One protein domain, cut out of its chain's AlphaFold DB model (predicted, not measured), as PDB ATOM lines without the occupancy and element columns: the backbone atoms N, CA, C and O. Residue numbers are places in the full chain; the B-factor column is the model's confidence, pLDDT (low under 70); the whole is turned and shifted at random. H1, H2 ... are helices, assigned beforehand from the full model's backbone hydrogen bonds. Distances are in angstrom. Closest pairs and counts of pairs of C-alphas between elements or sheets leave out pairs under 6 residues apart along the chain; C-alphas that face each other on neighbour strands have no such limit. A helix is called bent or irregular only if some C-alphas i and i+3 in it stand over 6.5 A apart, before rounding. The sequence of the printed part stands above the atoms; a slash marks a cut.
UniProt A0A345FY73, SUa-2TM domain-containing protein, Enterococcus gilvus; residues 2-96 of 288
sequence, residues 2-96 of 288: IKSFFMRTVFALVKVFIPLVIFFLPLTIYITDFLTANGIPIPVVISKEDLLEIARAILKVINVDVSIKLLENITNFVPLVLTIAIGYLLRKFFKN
ATOM      1  N   ILE A   2      13.117 -28.262  35.238       68.38
ATOM      2  CA  ILE A   2      13.441 -29.451  34.416       68.38
ATOM      3  C   ILE A   2      12.729 -29.467  33.050       68.38
ATOM      4  O   ILE A   2      13.379 -29.628  32.023       68.38
ATOM      5  N   LYS A   3      11.413 -29.200  33.004       74.12
ATOM      6  CA  LYS A   3      10.644 -29.156  31.742       74.12
ATOM      7  C   LYS A   3      11.173 -28.103  30.758       74.12
ATOM      8  O   LYS A   3      11.243 -28.360  29.563       74.12
ATOM      9  N   SER A   4      11.577 -26.929  31.253       79.38
ATOM     10  CA  SER A   4      12.123 -25.871  30.393       79.38
ATOM     11  C   SER A   4      13.509 -26.233  29.870       79.38
ATOM     12  O   SER A   4      13.774 -25.978  28.700       79.38
ATOM     13  N   PHE A   5      14.365 -26.833  30.700       84.00
ATOM     14  CA  PHE A   5      15.675 -27.315  30.267       84.00
ATOM     15  C   PHE A   5      15.537 -28.403  29.195       84.00
ATOM     16  O   PHE A   5      16.109 -28.274  28.119       84.00
ATOM     17  N   PHE A   6      14.691 -29.409  29.437       88.19
ATOM     18  CA  PHE A   6      14.429 -30.484  28.479       88.19
ATOM     19  C   PHE A   6      13.961 -29.946  27.120       88.19
ATOM     20  O   PHE A   6      14.538 -30.291  26.093       88.19
ATOM     21  N   MET A   7      12.988 -29.028  27.101       92.12
ATOM     22  CA  MET A   7      12.493 -28.443  25.848       92.12
ATOM     23  C   MET A   7      13.573 -27.676  25.074       92.12
ATOM     24  O   MET A   7      13.588 -27.720  23.848       92.12
ATOM     25  N   ARG A   8      14.501 -27.001  25.765       92.75
ATOM     26  CA  ARG A   8      15.644 -26.330  25.124       92.75
ATOM     27  C   ARG A   8      16.626 -27.328  24.515       92.75
ATOM     28  O   ARG A   8      17.112 -27.100  23.409       92.75
ATOM     29  N   THR A   9      16.884 -28.436  25.205       91.88
ATOM     30  CA  THR A   9      17.736 -29.518  24.698       91.88
ATOM     31  C   THR A   9      17.122 -30.159  23.460       91.88
ATOM     32  O   THR A   9      17.801 -30.295  22.447       91.88
ATOM     33  N   VAL A  10      15.823 -30.473  23.495       94.12
ATOM     34  CA  VAL A  10      15.108 -31.018  22.333       94.12
ATOM     35  C   VAL A  10      15.095 -30.006  21.181       94.12
ATOM     36  O   VAL A  10      15.347 -30.384  20.040       94.12
ATOM     37  N   PHE A  11      14.886 -28.714  21.463       95.19
ATOM     38  CA  PHE A  11      15.011 -27.643  20.469       95.19
ATOM     39  C   PHE A  11      16.373 -27.668  19.773       95.19
ATOM     40  O   PHE A  11      16.424 -27.743  18.546       95.19
ATOM     41  N   ALA A  12      17.470 -27.664  20.533       94.75
ATOM     42  CA  ALA A  12      18.812 -27.697  19.963       94.75
ATOM     43  C   ALA A  12      19.080 -29.002  19.190       94.75
ATOM     44  O   ALA A  12      19.669 -28.966  18.109       94.75
ATOM     45  N   LEU A  13      18.606 -30.143  19.701       94.31
ATOM     46  CA  LEU A  13      18.749 -31.446  19.053       94.31
ATOM     47  C   LEU A  13      18.091 -31.454  17.670       94.31
ATOM     48  O   LEU A  13      18.750 -31.742  16.675       94.31
ATOM     49  N   VAL A  14      16.818 -31.069  17.600       94.31
ATOM     50  CA  VAL A  14      16.028 -31.105  16.363       94.31
ATOM     51  C   VAL A  14      16.497 -30.057  15.357       94.31
ATOM     52  O   VAL A  14      16.594 -30.343  14.166       94.31
ATOM     53  N   LYS A  15      16.778 -28.833  15.814       94.50
ATOM     54  CA  LYS A  15      17.089 -27.709  14.920       94.50
ATOM     55  C   LYS A  15      18.537 -27.670  14.463       94.50
ATOM     56  O   LYS A  15      18.811 -27.082  13.423       94.50
ATOM     57  N   VAL A  16      19.452 -28.235  15.247       95.81
ATOM     58  CA  VAL A  16      20.889 -28.096  15.000       95.81
ATOM     59  C   VAL A  16      21.570 -29.448  14.891       95.81
ATOM     60  O   VAL A  16      22.137 -29.752  13.846       95.81
ATOM     61  N   PHE A  17      21.507 -30.281  15.925       94.69
ATOM     62  CA  PHE A  17      22.345 -31.480  15.965       94.69
ATOM     63  C   PHE A  17      21.905 -32.576  14.990       94.69
ATOM     64  O   PHE A  17      22.768 -33.135  14.327       94.69
ATOM     65  N   ILE A  18      20.606 -32.846  14.823       93.25
ATOM     66  CA  ILE A  18      20.124 -33.823  13.827       93.25
ATOM     67  C   ILE A  18      20.561 -33.421  12.404       93.25
ATOM     68  O   ILE A  18      21.194 -34.236  11.733       93.25
ATOM     69  N   PRO A  19      20.329 -32.175  11.938       94.50
ATOM     70  CA  PRO A  19      20.864 -31.716  10.656       94.50
ATOM     71  C   PRO A  19      22.389 -31.841  10.522       94.50
ATOM     72  O   PRO A  19      22.881 -32.179   9.447       94.50
ATOM     73  N   LEU A  20      23.147 -31.593  11.595       93.38
ATOM     74  CA  LEU A  20      24.605 -31.746  11.575       93.38
ATOM     75  C   LEU A  20      25.045 -33.210  11.504       93.38
ATOM     76  O   LEU A  20      25.998 -33.503  10.792       93.38
ATOM     77  N   VAL A  21      24.350 -34.128  12.176       90.62
ATOM     78  CA  VAL A  21      24.607 -35.570  12.041       90.62
ATOM     79  C   VAL A  21      24.405 -35.998  10.589       90.62
ATOM     80  O   VAL A  21      25.284 -36.641  10.026       90.62
ATOM     81  N   ILE A  22      23.314 -35.561   9.950       88.94
ATOM     82  CA  ILE A  22      23.053 -35.834   8.525       88.94
ATOM     83  C   ILE A  22      24.182 -35.276   7.642       88.94
ATOM     84  O   ILE A  22      24.624 -35.944   6.712       88.94
ATOM     85  N   PHE A  23      24.676 -34.073   7.941       91.12
ATOM     86  CA  PHE A  23      25.786 -33.462   7.206       91.12
ATOM     87  C   PHE A  23      27.110 -34.230   7.345       91.12
ATOM     88  O   PHE A  23      27.820 -34.414   6.355       91.12
ATOM     89  N   PHE A  24      27.453 -34.664   8.559       88.06
ATOM     90  CA  PHE A  24      28.725 -35.329   8.837       88.06
ATOM     91  C   PHE A  24      28.726 -36.824   8.510       88.06
ATOM     92  O   PHE A  24      29.807 -37.394   8.390       88.06
ATOM     93  N   LEU A  25      27.559 -37.445   8.318       85.62
ATOM     94  CA  LEU A  25      27.443 -38.887   8.095       85.62
ATOM     95  C   LEU A  25      28.332 -39.408   6.945       85.62
ATOM     96  O   LEU A  25      29.101 -40.343   7.182       85.62
ATOM     97  N   PRO A  26      28.348 -38.802   5.738       83.69
ATOM     98  CA  PRO A  26      29.224 -39.292   4.672       83.69
ATOM     99  C   PRO A  26      30.709 -39.086   5.002       83.69
ATOM    100  O   PRO A  26      31.536 -39.951   4.726       83.69
ATOM    101  N   LEU A  27      31.053 -37.973   5.659       82.38
ATOM    102  CA  LEU A  27      32.432 -37.671   6.042       82.38
ATOM    103  C   LEU A  27      32.962 -38.671   7.073       82.38
ATOM    104  O   LEU A  27      34.117 -39.078   6.986       82.38
ATOM    105  N   THR A  28      32.131 -39.089   8.033       78.75
ATOM    106  CA  THR A  28      32.540 -40.095   9.021       78.75
ATOM    107  C   THR A  28      32.896 -41.421   8.365       78.75
ATOM    108  O   THR A  28      33.892 -42.017   8.755       78.75
ATOM    109  N   ILE A  29      32.164 -41.823   7.323       75.50
ATOM    110  CA  ILE A  29      32.433 -43.069   6.598       75.50
ATOM    111  C   ILE A  29      33.736 -42.962   5.791       75.50
ATOM    112  O   ILE A  29      34.570 -43.860   5.835       75.50
ATOM    113  N   TYR A  30      33.980 -41.817   5.140       76.62
ATOM    114  CA  TYR A  30      35.264 -41.563   4.474       76.62
ATOM    115  C   TYR A  30      36.455 -41.677   5.433       76.62
ATOM    116  O   TYR A  30      37.474 -42.279   5.100       76.62
ATOM    117  N   ILE A  31      36.325 -41.113   6.637       75.19
ATOM    118  CA  ILE A  31      37.376 -41.176   7.655       75.19
ATOM    119  C   ILE A  31      37.574 -42.619   8.138       75.19
ATOM    120  O   ILE A  31      38.719 -43.044   8.281       75.19
ATOM    121  N   THR A  32      36.504 -43.390   8.365       75.06
ATOM    122  CA  THR A  32      36.638 -44.794   8.793       75.06
ATOM    123  C   THR A  32      37.285 -45.669   7.729       75.06
ATOM    124  O   THR A  32      38.160 -46.466   8.068       75.06
ATOM    125  N   ASP A  33      36.930 -45.487   6.456       74.25
ATOM    126  CA  ASP A  33      37.537 -46.226   5.344       74.25
ATOM    127  C   ASP A  33      39.028 -45.891   5.218       74.25
ATOM    128  O   ASP A  33      39.867 -46.785   5.108       74.25
ATOM    129  N   PHE A  34      39.374 -44.601   5.315       74.38
ATOM    130  CA  PHE A  34      40.761 -44.145   5.293       74.38
ATOM    131  C   PHE A  34      41.580 -44.729   6.452       74.38
ATOM    132  O   PHE A  34      42.688 -45.220   6.237       74.38
ATOM    133  N   LEU A  35      41.058 -44.700   7.679       76.12
ATOM    134  CA  LEU A  35      41.765 -45.220   8.854       76.12
ATOM    135  C   LEU A  35      41.921 -46.745   8.794       76.12
ATOM    136  O   LEU A  35      43.007 -47.253   9.076       76.12
ATOM    137  N   THR A  36      40.892 -47.459   8.326       76.06
ATOM    138  CA  THR A  36      40.938 -48.917   8.130       76.06
ATOM    139  C   THR A  36      41.969 -49.301   7.070       76.06
ATOM    140  O   THR A  36      42.767 -50.210   7.294       76.06
ATOM    141  N   ALA A  37      42.035 -48.564   5.954       77.81
ATOM    142  CA  ALA A  37      43.055 -48.759   4.920       77.81
ATOM    143  C   ALA A  37      44.491 -48.521   5.430       77.81
ATOM    144  O   ALA A  37      45.437 -49.076   4.878       77.81
ATOM    145  N   ASN A  38      44.656 -47.736   6.500       79.25
ATOM    146  CA  ASN A  38      45.937 -47.474   7.163       79.25
ATOM    147  C   ASN A  38      46.156 -48.340   8.423       79.25
ATOM    148  O   ASN A  38      47.015 -48.030   9.247       79.25
ATOM    149  N   GLY A  39      45.401 -49.433   8.578       78.44
ATOM    150  CA  GLY A  39      45.629 -50.436   9.622       78.44
ATOM    151  C   GLY A  39      45.040 -50.103  10.995       78.44
ATOM    152  O   GLY A  39      45.369 -50.780  11.968       78.44
ATOM    153  N   ILE A  40      44.167 -49.096  11.098       76.38
ATOM    154  CA  ILE A  40      43.441 -48.764  12.331       76.38
ATOM    155  C   ILE A  40      42.004 -49.292  12.197       76.38
ATOM    156  O   ILE A  40      41.203 -48.681  11.487       76.38
ATOM    157  N   PRO A  41      41.643 -50.411  12.850       72.25
ATOM    158  CA  PRO A  41      40.313 -50.987  12.716       72.25
ATOM    159  C   PRO A  41      39.284 -50.131  13.459       72.25
ATOM    160  O   PRO A  41      39.377 -49.935  14.672       72.25
ATOM    161  N   ILE A  42      38.279 -49.646  12.731       71.25
ATOM    162  CA  ILE A  42      37.127 -48.937  13.295       71.25
ATOM    163  C   ILE A  42      35.861 -49.639  12.797       71.25
ATOM    164  O   ILE A  42      35.761 -49.914  11.602       71.25
ATOM    165  N   PRO A  43      34.888 -49.952  13.669       63.62
ATOM    166  CA  PRO A  43      33.634 -50.551  13.230       63.62
ATOM    167  C   PRO A  43      32.875 -49.595  12.298       63.62
ATOM    168  O   PRO A  43      32.533 -48.474  12.682       63.62
ATOM    169  N   VAL A  44      32.606 -50.047  11.071       60.78
ATOM    170  CA  VAL A  44      31.814 -49.317  10.072       60.78
ATOM    171  C   VAL A  44      30.327 -49.587  10.316       60.78
ATOM    172  O   VAL A  44      29.914 -50.737  10.436       60.78
ATOM    173  N   VAL A  45      29.518 -48.526  10.404       62.59
ATOM    174  CA  VAL A  45      28.072 -48.614  10.703       62.59
ATOM    175  C   VAL A  45      27.206 -48.624   9.429       62.59
ATOM    176  O   VAL A  45      26.061 -49.061   9.483       62.59
ATOM    177  N   ILE A  46      27.724 -48.161   8.282       65.56
ATOM    178  CA  ILE A  46      26.989 -48.025   7.007       65.56
ATOM    179  C   ILE A  46      27.883 -48.484   5.850       65.56
ATOM    180  O   ILE A  46      29.047 -48.088   5.800       65.56
ATOM    181  N   SER A  47      27.349 -49.290   4.926       69.19
ATOM    182  CA  SER A  47      28.115 -49.815   3.788       69.19
ATOM    183  C   SER A  47      28.325 -48.773   2.675       69.19
ATOM    184  O   SER A  47      27.633 -47.753   2.588       69.19
ATOM    185  N   LYS A  48      29.296 -49.023   1.793       67.25
ATOM    186  CA  LYS A  48      29.610 -48.149   0.651       67.25
ATOM    187  C   LYS A  48      28.504 -48.177  -0.408       67.25
ATOM    188  O   LYS A  48      28.257 -47.173  -1.076       67.25
ATOM    189  N   GLU A  49      27.832 -49.312  -0.540       70.44
ATOM    190  CA  GLU A  49      26.703 -49.535  -1.437       70.44
ATOM    191  C   GLU A  49      25.505 -48.659  -1.037       70.44
ATOM    192  O   GLU A  49      24.961 -47.948  -1.888       70.44
ATOM    193  N   ASP A  50      25.179 -48.612   0.261       71.94
ATOM    194  CA  ASP A  50      24.104 -47.764   0.804       71.94
ATOM    195  C   ASP A  50      24.375 -46.272   0.536       71.94
ATOM    196  O   ASP A  50      23.487 -45.505   0.151       71.94
ATOM    197  N   LEU A  51      25.633 -45.837   0.684       66.62
ATOM    198  CA  LEU A  51      26.058 -44.468   0.372       66.62
ATOM    199  C   LEU A  51      25.878 -44.117  -1.104       66.62
ATOM    200  O   LEU A  51      25.479 -42.995  -1.431       66.62
ATOM    201  N   LEU A  52      26.192 -45.054  -1.998       69.69
ATOM    202  CA  LEU A  52      26.056 -44.850  -3.434       69.69
ATOM    203  C   LEU A  52      24.579 -44.669  -3.818       69.69
ATOM    204  O   LEU A  52      24.256 -43.839  -4.670       69.69
ATOM    205  N   GLU A  53      23.673 -45.393  -3.158       72.88
ATOM    206  CA  GLU A  53      22.229 -45.240  -3.336       72.88
ATOM    207  C   GLU A  53      21.723 -43.880  -2.825       72.88
ATOM    208  O   GLU A  53      20.998 -43.177  -3.538       72.88
ATOM    209  N   ILE A  54      22.188 -43.438  -1.652       71.56
ATOM    210  CA  ILE A  54      21.892 -42.097  -1.120       71.56
ATOM    211  C   ILE A  54      22.414 -41.005  -2.068       71.56
ATOM    212  O   ILE A  54      21.707 -40.030  -2.341       71.56
ATOM    213  N   ALA A  55      23.621 -41.169  -2.624       68.25
ATOM    214  CA  ALA A  55      24.180 -40.241  -3.607       68.25
ATOM    215  C   ALA A  55      23.314 -40.126  -4.857       68.25
ATOM    216  O   ALA A  55      23.032 -39.013  -5.305       68.25
ATOM    217  N   ARG A  56      22.842 -41.260  -5.385       69.62
ATOM    218  CA  ARG A  56      21.922 -41.296  -6.531       69.62
ATOM    219  C   ARG A  56      20.635 -40.530  -6.230       69.62
ATOM    220  O   ARG A  56      20.201 -39.722  -7.052       69.62
ATOM    221  N   ALA A  57      20.050 -40.739  -5.051       72.88
ATOM    222  CA  ALA A  57      18.833 -40.043  -4.642       72.88
ATOM    223  C   ALA A  57      19.042 -38.520  -4.555       72.88
ATOM    224  O   ALA A  57      18.228 -37.755  -5.073       72.88
ATOM    225  N   ILE A  58      20.153 -38.071  -3.961       68.50
ATOM    226  CA  ILE A  58      20.479 -36.645  -3.827       68.50
ATOM    227  C   ILE A  58      20.724 -35.992  -5.191       68.50
ATOM    228  O   ILE A  58      20.130 -34.947  -5.460       68.50
ATOM    229  N   LEU A  59      21.551 -36.595  -6.056       69.81
ATOM    230  CA  LEU A  59      21.871 -36.072  -7.394       69.81
ATOM    231  C   LEU A  59      20.611 -35.869  -8.245       69.81
ATOM    232  O   LEU A  59      20.457 -34.831  -8.892       69.81
ATOM    233  N   LYS A  60      19.662 -36.809  -8.151       72.00
ATOM    234  CA  LYS A  60      18.346 -36.702  -8.787       72.00
ATOM    235  C   LYS A  60      17.545 -35.503  -8.271       72.00
ATOM    236  O   LYS A  60      16.933 -34.795  -9.064       72.00
ATOM    237  N   VAL A  61      17.563 -35.239  -6.961       72.19
ATOM    238  CA  VAL A  61      16.866 -34.087  -6.351       72.19
ATOM    239  C   VAL A  61      17.473 -32.748  -6.787       72.19
ATOM    240  O   VAL A  61      16.743 -31.765  -6.919       72.19
ATOM    241  N   ILE A  62      18.787 -32.690  -7.027       63.47
ATOM    242  CA  ILE A  62      19.475 -31.465  -7.476       63.47
ATOM    243  C   ILE A  62      19.584 -31.320  -9.000       63.47
ATOM    244  O   ILE A  62      20.163 -30.338  -9.458       63.47
ATOM    245  N   ASN A  63      18.996 -32.242  -9.771       67.75
ATOM    246  CA  ASN A  63      18.992 -32.246 -11.237       67.75
ATOM    247  C   ASN A  63      20.404 -32.189 -11.858       67.75
ATOM    248  O   ASN A  63      20.631 -31.487 -12.844       67.75
ATOM    249  N   VAL A  64      21.363 -32.893 -11.248       64.44
ATOM    250  CA  VAL A  64      22.734 -33.020 -11.760       64.44
ATOM    251  C   VAL A  64      22.887 -34.399 -12.395       64.44
ATOM    252  O   VAL A  64      22.782 -35.415 -11.707       64.44
ATOM    253  N   ASP A  65      23.160 -34.423 -13.697       59.56
ATOM    254  CA  ASP A  65      23.329 -35.649 -14.475       59.56
ATOM    255  C   ASP A  65      24.814 -36.057 -14.469       59.56
ATOM    256  O   ASP A  65      25.627 -35.550 -15.244       59.56
ATOM    257  N   VAL A  66      25.209 -36.908 -13.515       60.72
ATOM    258  CA  VAL A  66      26.579 -37.450 -13.429       60.72
ATOM    259  C   VAL A  66      26.562 -38.908 -13.859       60.72
ATOM    260  O   VAL A  66      25.791 -39.708 -13.329       60.72
ATOM    261  N   SER A  67      27.440 -39.287 -14.791       60.34
ATOM    262  CA  SER A  67      27.532 -40.682 -15.219       60.34
ATOM    263  C   SER A  67      28.024 -41.577 -14.073       60.34
ATOM    264  O   SER A  67      29.017 -41.291 -13.404       60.34
ATOM    265  N   ILE A  68      27.324 -42.693 -13.856       56.22
ATOM    266  CA  ILE A  68      27.576 -43.643 -12.757       56.22
ATOM    267  C   ILE A  68      29.017 -44.178 -12.793       56.22
ATOM    268  O   ILE A  68      29.664 -44.254 -11.754       56.22
ATOM    269  N   LYS A  69      29.564 -44.420 -13.992       53.09
ATOM    270  CA  LYS A  69      30.965 -44.830 -14.197       53.09
ATOM    271  C   LYS A  69      31.984 -43.791 -13.718       53.09
ATOM    272  O   LYS A  69      33.080 -44.159 -13.306       53.09
ATOM    273  N   LEU A  70      31.643 -42.500 -13.763       59.81
ATOM    274  CA  LEU A  70      32.492 -41.439 -13.228       59.81
ATOM    275  C   LEU A  70      32.454 -41.450 -11.693       59.81
ATOM    276  O   LEU A  70      33.504 -41.366 -11.072       59.81
ATOM    277  N   LEU A  71      31.280 -41.633 -11.072       59.34
ATOM    278  CA  LEU A  71      31.171 -41.792  -9.611       59.34
ATOM    279  C   LEU A  71      31.922 -43.034  -9.103       59.34
ATOM    280  O   LEU A  71      32.579 -42.976  -8.066       59.34
ATOM    281  N   GLU A  72      31.838 -44.140  -9.843       55.59
ATOM    282  CA  GLU A  72      32.491 -45.410  -9.512       55.59
ATOM    283  C   GLU A  72      34.028 -45.324  -9.612       55.59
ATOM    284  O   GLU A  72      34.735 -45.816  -8.728       55.59
ATOM    285  N   ASN A  73      34.564 -44.611 -10.610       58.31
ATOM    286  CA  ASN A  73      36.009 -44.364 -10.741       58.31
ATOM    287  C   ASN A  73      36.571 -43.398  -9.685       58.31
ATOM    288  O   ASN A  73      37.770 -43.408  -9.418       58.31
ATOM    289  N   ILE A  74      35.721 -42.575  -9.067       59.28
ATOM    290  CA  ILE A  74      36.095 -41.623  -8.012       59.28
ATOM    291  C   ILE A  74      35.611 -42.147  -6.641       59.28
ATOM    292  O   ILE A  74      35.358 -41.380  -5.716       59.28
ATOM    293  N   THR A  75      35.469 -43.466  -6.486       64.38
ATOM    294  CA  THR A  75      34.830 -44.116  -5.326       64.38
ATOM    295  C   THR A  75      35.357 -43.660  -3.964       64.38
ATOM    296  O   THR A  75      34.581 -43.611  -3.012       64.38
ATOM    297  N   ASN A  76      36.632 -43.279  -3.867       66.38
ATOM    298  CA  ASN A  76      37.215 -42.758  -2.629       66.38
ATOM    299  C   ASN A  76      36.704 -41.351  -2.267       66.38
ATOM    300  O   ASN A  76      36.672 -41.013  -1.094       66.38
ATOM    301  N   PHE A  77      36.258 -40.533  -3.225       71.56
ATOM    302  CA  PHE A  77      35.771 -39.174  -2.957       71.56
ATOM    303  C   PHE A  77      34.245 -39.044  -2.978       71.56
ATOM    304  O   PHE A  77      33.734 -37.961  -2.693       71.56
ATOM    305  N   VAL A  78      33.498 -40.118  -3.261       75.75
ATOM    306  CA  VAL A  78      32.023 -40.108  -3.211       75.75
ATOM    307  C   VAL A  78      31.492 -39.542  -1.885       75.75
ATOM    308  O   VAL A  78      30.638 -38.652  -1.943       75.75
ATOM    309  N   PRO A  79      32.002 -39.930  -0.698       76.75
ATOM    310  CA  PRO A  79      31.478 -39.369   0.541       76.75
ATOM    311  C   PRO A  79      31.842 -37.886   0.725       76.75
ATOM    312  O   PRO A  79      31.034 -37.124   1.248       76.75
ATOM    313  N   LEU A  80      32.999 -37.435   0.224       80.31
ATOM    314  CA  LEU A  80      33.366 -36.013   0.230       80.31
ATOM    315  C   LEU A  80      32.407 -35.185  -0.642       80.31
ATOM    316  O   LEU A  80      31.907 -34.147  -0.202       80.31
ATOM    317  N   VAL A  81      32.113 -35.661  -1.856       81.62
ATOM    318  CA  VAL A  81      31.149 -35.025  -2.769       81.62
ATOM    319  C   VAL A  81      29.757 -34.986  -2.135       81.62
ATOM    320  O   VAL A  81      29.096 -33.946  -2.170       81.62
ATOM    321  N   LEU A  82      29.335 -36.078  -1.489       83.25
ATOM    322  CA  LEU A  82      28.076 -36.142  -0.747       83.25
ATOM    323  C   LEU A  82      28.014 -35.127   0.391       83.25
ATOM    324  O   LEU A  82      27.012 -34.429   0.519       83.25
ATOM    325  N   THR A  83      29.069 -34.998   1.197       87.06
ATOM    326  CA  THR A  83      29.122 -34.002   2.274       87.06
ATOM    327  C   THR A  83      28.962 -32.586   1.724       87.06
ATOM    328  O   THR A  83      28.171 -31.809   2.262       87.06
ATOM    329  N   ILE A  84      29.637 -32.249   0.621       87.81
ATOM    330  CA  ILE A  84      29.496 -30.937  -0.030       87.81
ATOM    331  C   ILE A  84      28.058 -30.731  -0.534       87.81
ATOM    332  O   ILE A  84      27.463 -29.682  -0.275       87.81
ATOM    333  N   ALA A  85      27.473 -31.733  -1.198       87.50
ATOM    334  CA  ALA A  85      26.111 -31.669  -1.729       87.50
ATOM    335  C   ALA A  85      25.050 -31.533  -0.622       87.50
ATOM    336  O   ALA A  85      24.184 -30.659  -0.703       87.50
ATOM    337  N   ILE A  86      25.139 -32.336   0.445       90.75
ATOM    338  CA  ILE A  86      24.258 -32.239   1.619       90.75
ATOM    339  C   ILE A  86      24.420 -30.871   2.278       90.75
ATOM    340  O   ILE A  86      23.424 -30.222   2.587       90.75
ATOM    341  N   GLY A  87      25.656 -30.392   2.446       92.06
ATOM    342  CA  GLY A  87      25.921 -29.058   2.980       92.06
ATOM    343  C   GLY A  87      25.231 -27.967   2.163       92.06
ATOM    344  O   GLY A  87      24.518 -27.134   2.723       92.06
ATOM    345  N   TYR A  88      25.370 -28.000   0.836       92.00
ATOM    346  CA  TYR A  88      24.685 -27.073  -0.066       92.00
ATOM    347  C   TYR A  88      23.154 -27.146   0.075       92.00
ATOM    348  O   TYR A  88      22.489 -26.111   0.192       92.00
ATOM    349  N   LEU A  89      22.592 -28.356   0.121       92.06
ATOM    350  CA  LEU A  89      21.156 -28.580   0.280       92.06
ATOM    351  C   LEU A  89      20.619 -28.066   1.618       92.06
ATOM    352  O   LEU A  89      19.603 -27.371   1.630       92.06
ATOM    353  N   LEU A  90      21.302 -28.351   2.730       93.56
ATOM    354  CA  LEU A  90      20.923 -27.851   4.053       93.56
ATOM    355  C   LEU A  90      20.952 -26.321   4.080       93.56
ATOM    356  O   LEU A  90      19.963 -25.706   4.487       93.56
ATOM    357  N   ARG A  91      22.023 -25.702   3.556       93.44
ATOM    358  CA  ARG A  91      22.111 -24.238   3.450       93.44
ATOM    359  C   ARG A  91      20.938 -23.657   2.670       93.44
ATOM    360  O   ARG A  91      20.348 -22.670   3.107       93.44
ATOM    361  N   LYS A  92      20.581 -24.257   1.528       92.50
ATOM    362  CA  LYS A  92      19.440 -23.826   0.705       92.50
ATOM    363  C   LYS A  92      18.110 -24.000   1.448       92.50
ATOM    364  O   LYS A  92      17.271 -23.105   1.401       92.50
ATOM    365  N   PHE A  93      17.933 -25.114   2.156       93.06
ATOM    366  CA  PHE A  93      16.703 -25.450   2.873       93.06
ATOM    367  C   PHE A  93      16.420 -24.529   4.067       93.06
ATOM    368  O   PHE A  93      15.263 -24.176   4.304       93.06
ATOM    369  N   PHE A  94      17.446 -24.135   4.825       95.62
ATOM    370  CA  PHE A  94      17.280 -23.277   6.003       95.62
ATOM    371  C   PHE A  94      17.403 -21.779   5.710       95.62
ATOM    372  O   PHE A  94      16.978 -20.980   6.546       95.62
ATOM    373  N   LYS A  95      17.893 -21.380   4.526       93.81
ATOM    374  CA  LYS A  95      18.117 -19.972   4.151       93.81
ATOM    375  C   LYS A  95      16.938 -19.046   4.456       93.81
ATOM    376  O   LYS A  95      17.165 -17.931   4.888       93.81
ATOM    377  N   ASN A  96      15.698 -19.491   4.271       93.31
ATOM    378  CA  ASN A  96      14.510 -18.652   4.481       93.31
ATOM    379  C   ASN A  96      13.694 -19.082   5.710       93.31
ATOM    380  O   ASN A  96      12.493 -18.838   5.777       93.31
TER     381      ASN A  96
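Overview. This is residues 2 to 96 of the 288 residues of the protein "SUa-2TM domain-containing protein" of Enterococcus gilvus (UniProt A0A345FY73). A long helix, H1, is bent at residues 23 to 26 into a longer arm H1a and a shorter arm H1b, and H4 packs on it at this bend, making a V with H1a and running back beside the start of H1b; H2 packs on H4 at a slant, with its residue Leu 51 also close to Pro 26 at the start of H1b. Residues 2 to 14 of H1 stick out as an arm, while the small helix H3 sits in the loop that leads from H2 to H4. The printed part has 95 residues with four named helices, in the order H1, H2, H3, H4, and no named strand: the class is all helix. The whole is loose and flat, with a radius of gyration of the C-alphas of 16.2 A and spans of 52 by 38 by 16 A.

Arrangement. H1, residues 2 to 37, was assigned as one helix by its hydrogen bonds but is bent: C-alphas 23 and 26 are 7.2 A apart. Its arms H1a, residues 2 to 23, and H1b, residues 26 to 37, stand at a steep tilt of 64 degrees. H1a has a kink of 32 degrees near residue 13 and is itself irregular, with C-alphas 15 and 18 6.9 A apart. With residues 19 to 23 alone it touches residues 83 to 90 of H4, residues 78 to 94, at a steep tilt of 49 degrees, opposite ways; the closest C-alphas, of Phe 23 and Ile 86, are 5.9 A apart. H1b touches H4 with residues 26 to 30 alone, at a shallow tilt of 18 degrees, opposite ways; the closest C-alphas are those of Pro 26 and Pro 79, 4.7 A apart. H2, residues 48 to 61, touches H4 at a steep tilt of 40 degrees, the same way, with C-alphas 55 and 82 closest at 6.3 A. The helix packing is mostly crossed, but only just: 1 of these 3 touching pairs is at a shallow tilt. H3, residues 68 to 73, touches no helix but is near H2. H1a is apart from H2. Every O i to N i+4 pair is within hydrogen-bond range in H1b, H2, H3 and H4; in H1a 16 of 18 are.

Along the chain. H1a begins at C-alpha 2, (13.441, -29.451, 34.416), and is 30.1 A long; H1b is 16.8 A long and ends at C-alpha 37, (43.055, -48.759, 4.920). H2 measures 20.2 A. H4 measures 24.2 A and ends at C-alpha 94, (17.280, -23.277, 6.003).

Size, cuts and confidence. The C-alphas farthest apart, of Ile 2 and Lys 69, are 53.9 A apart. The printed part has no cut and no long link. The mean pLDDT of the printed part is 78.2; 28 residues are under 70, among them 43 to 48 and 62 to 76.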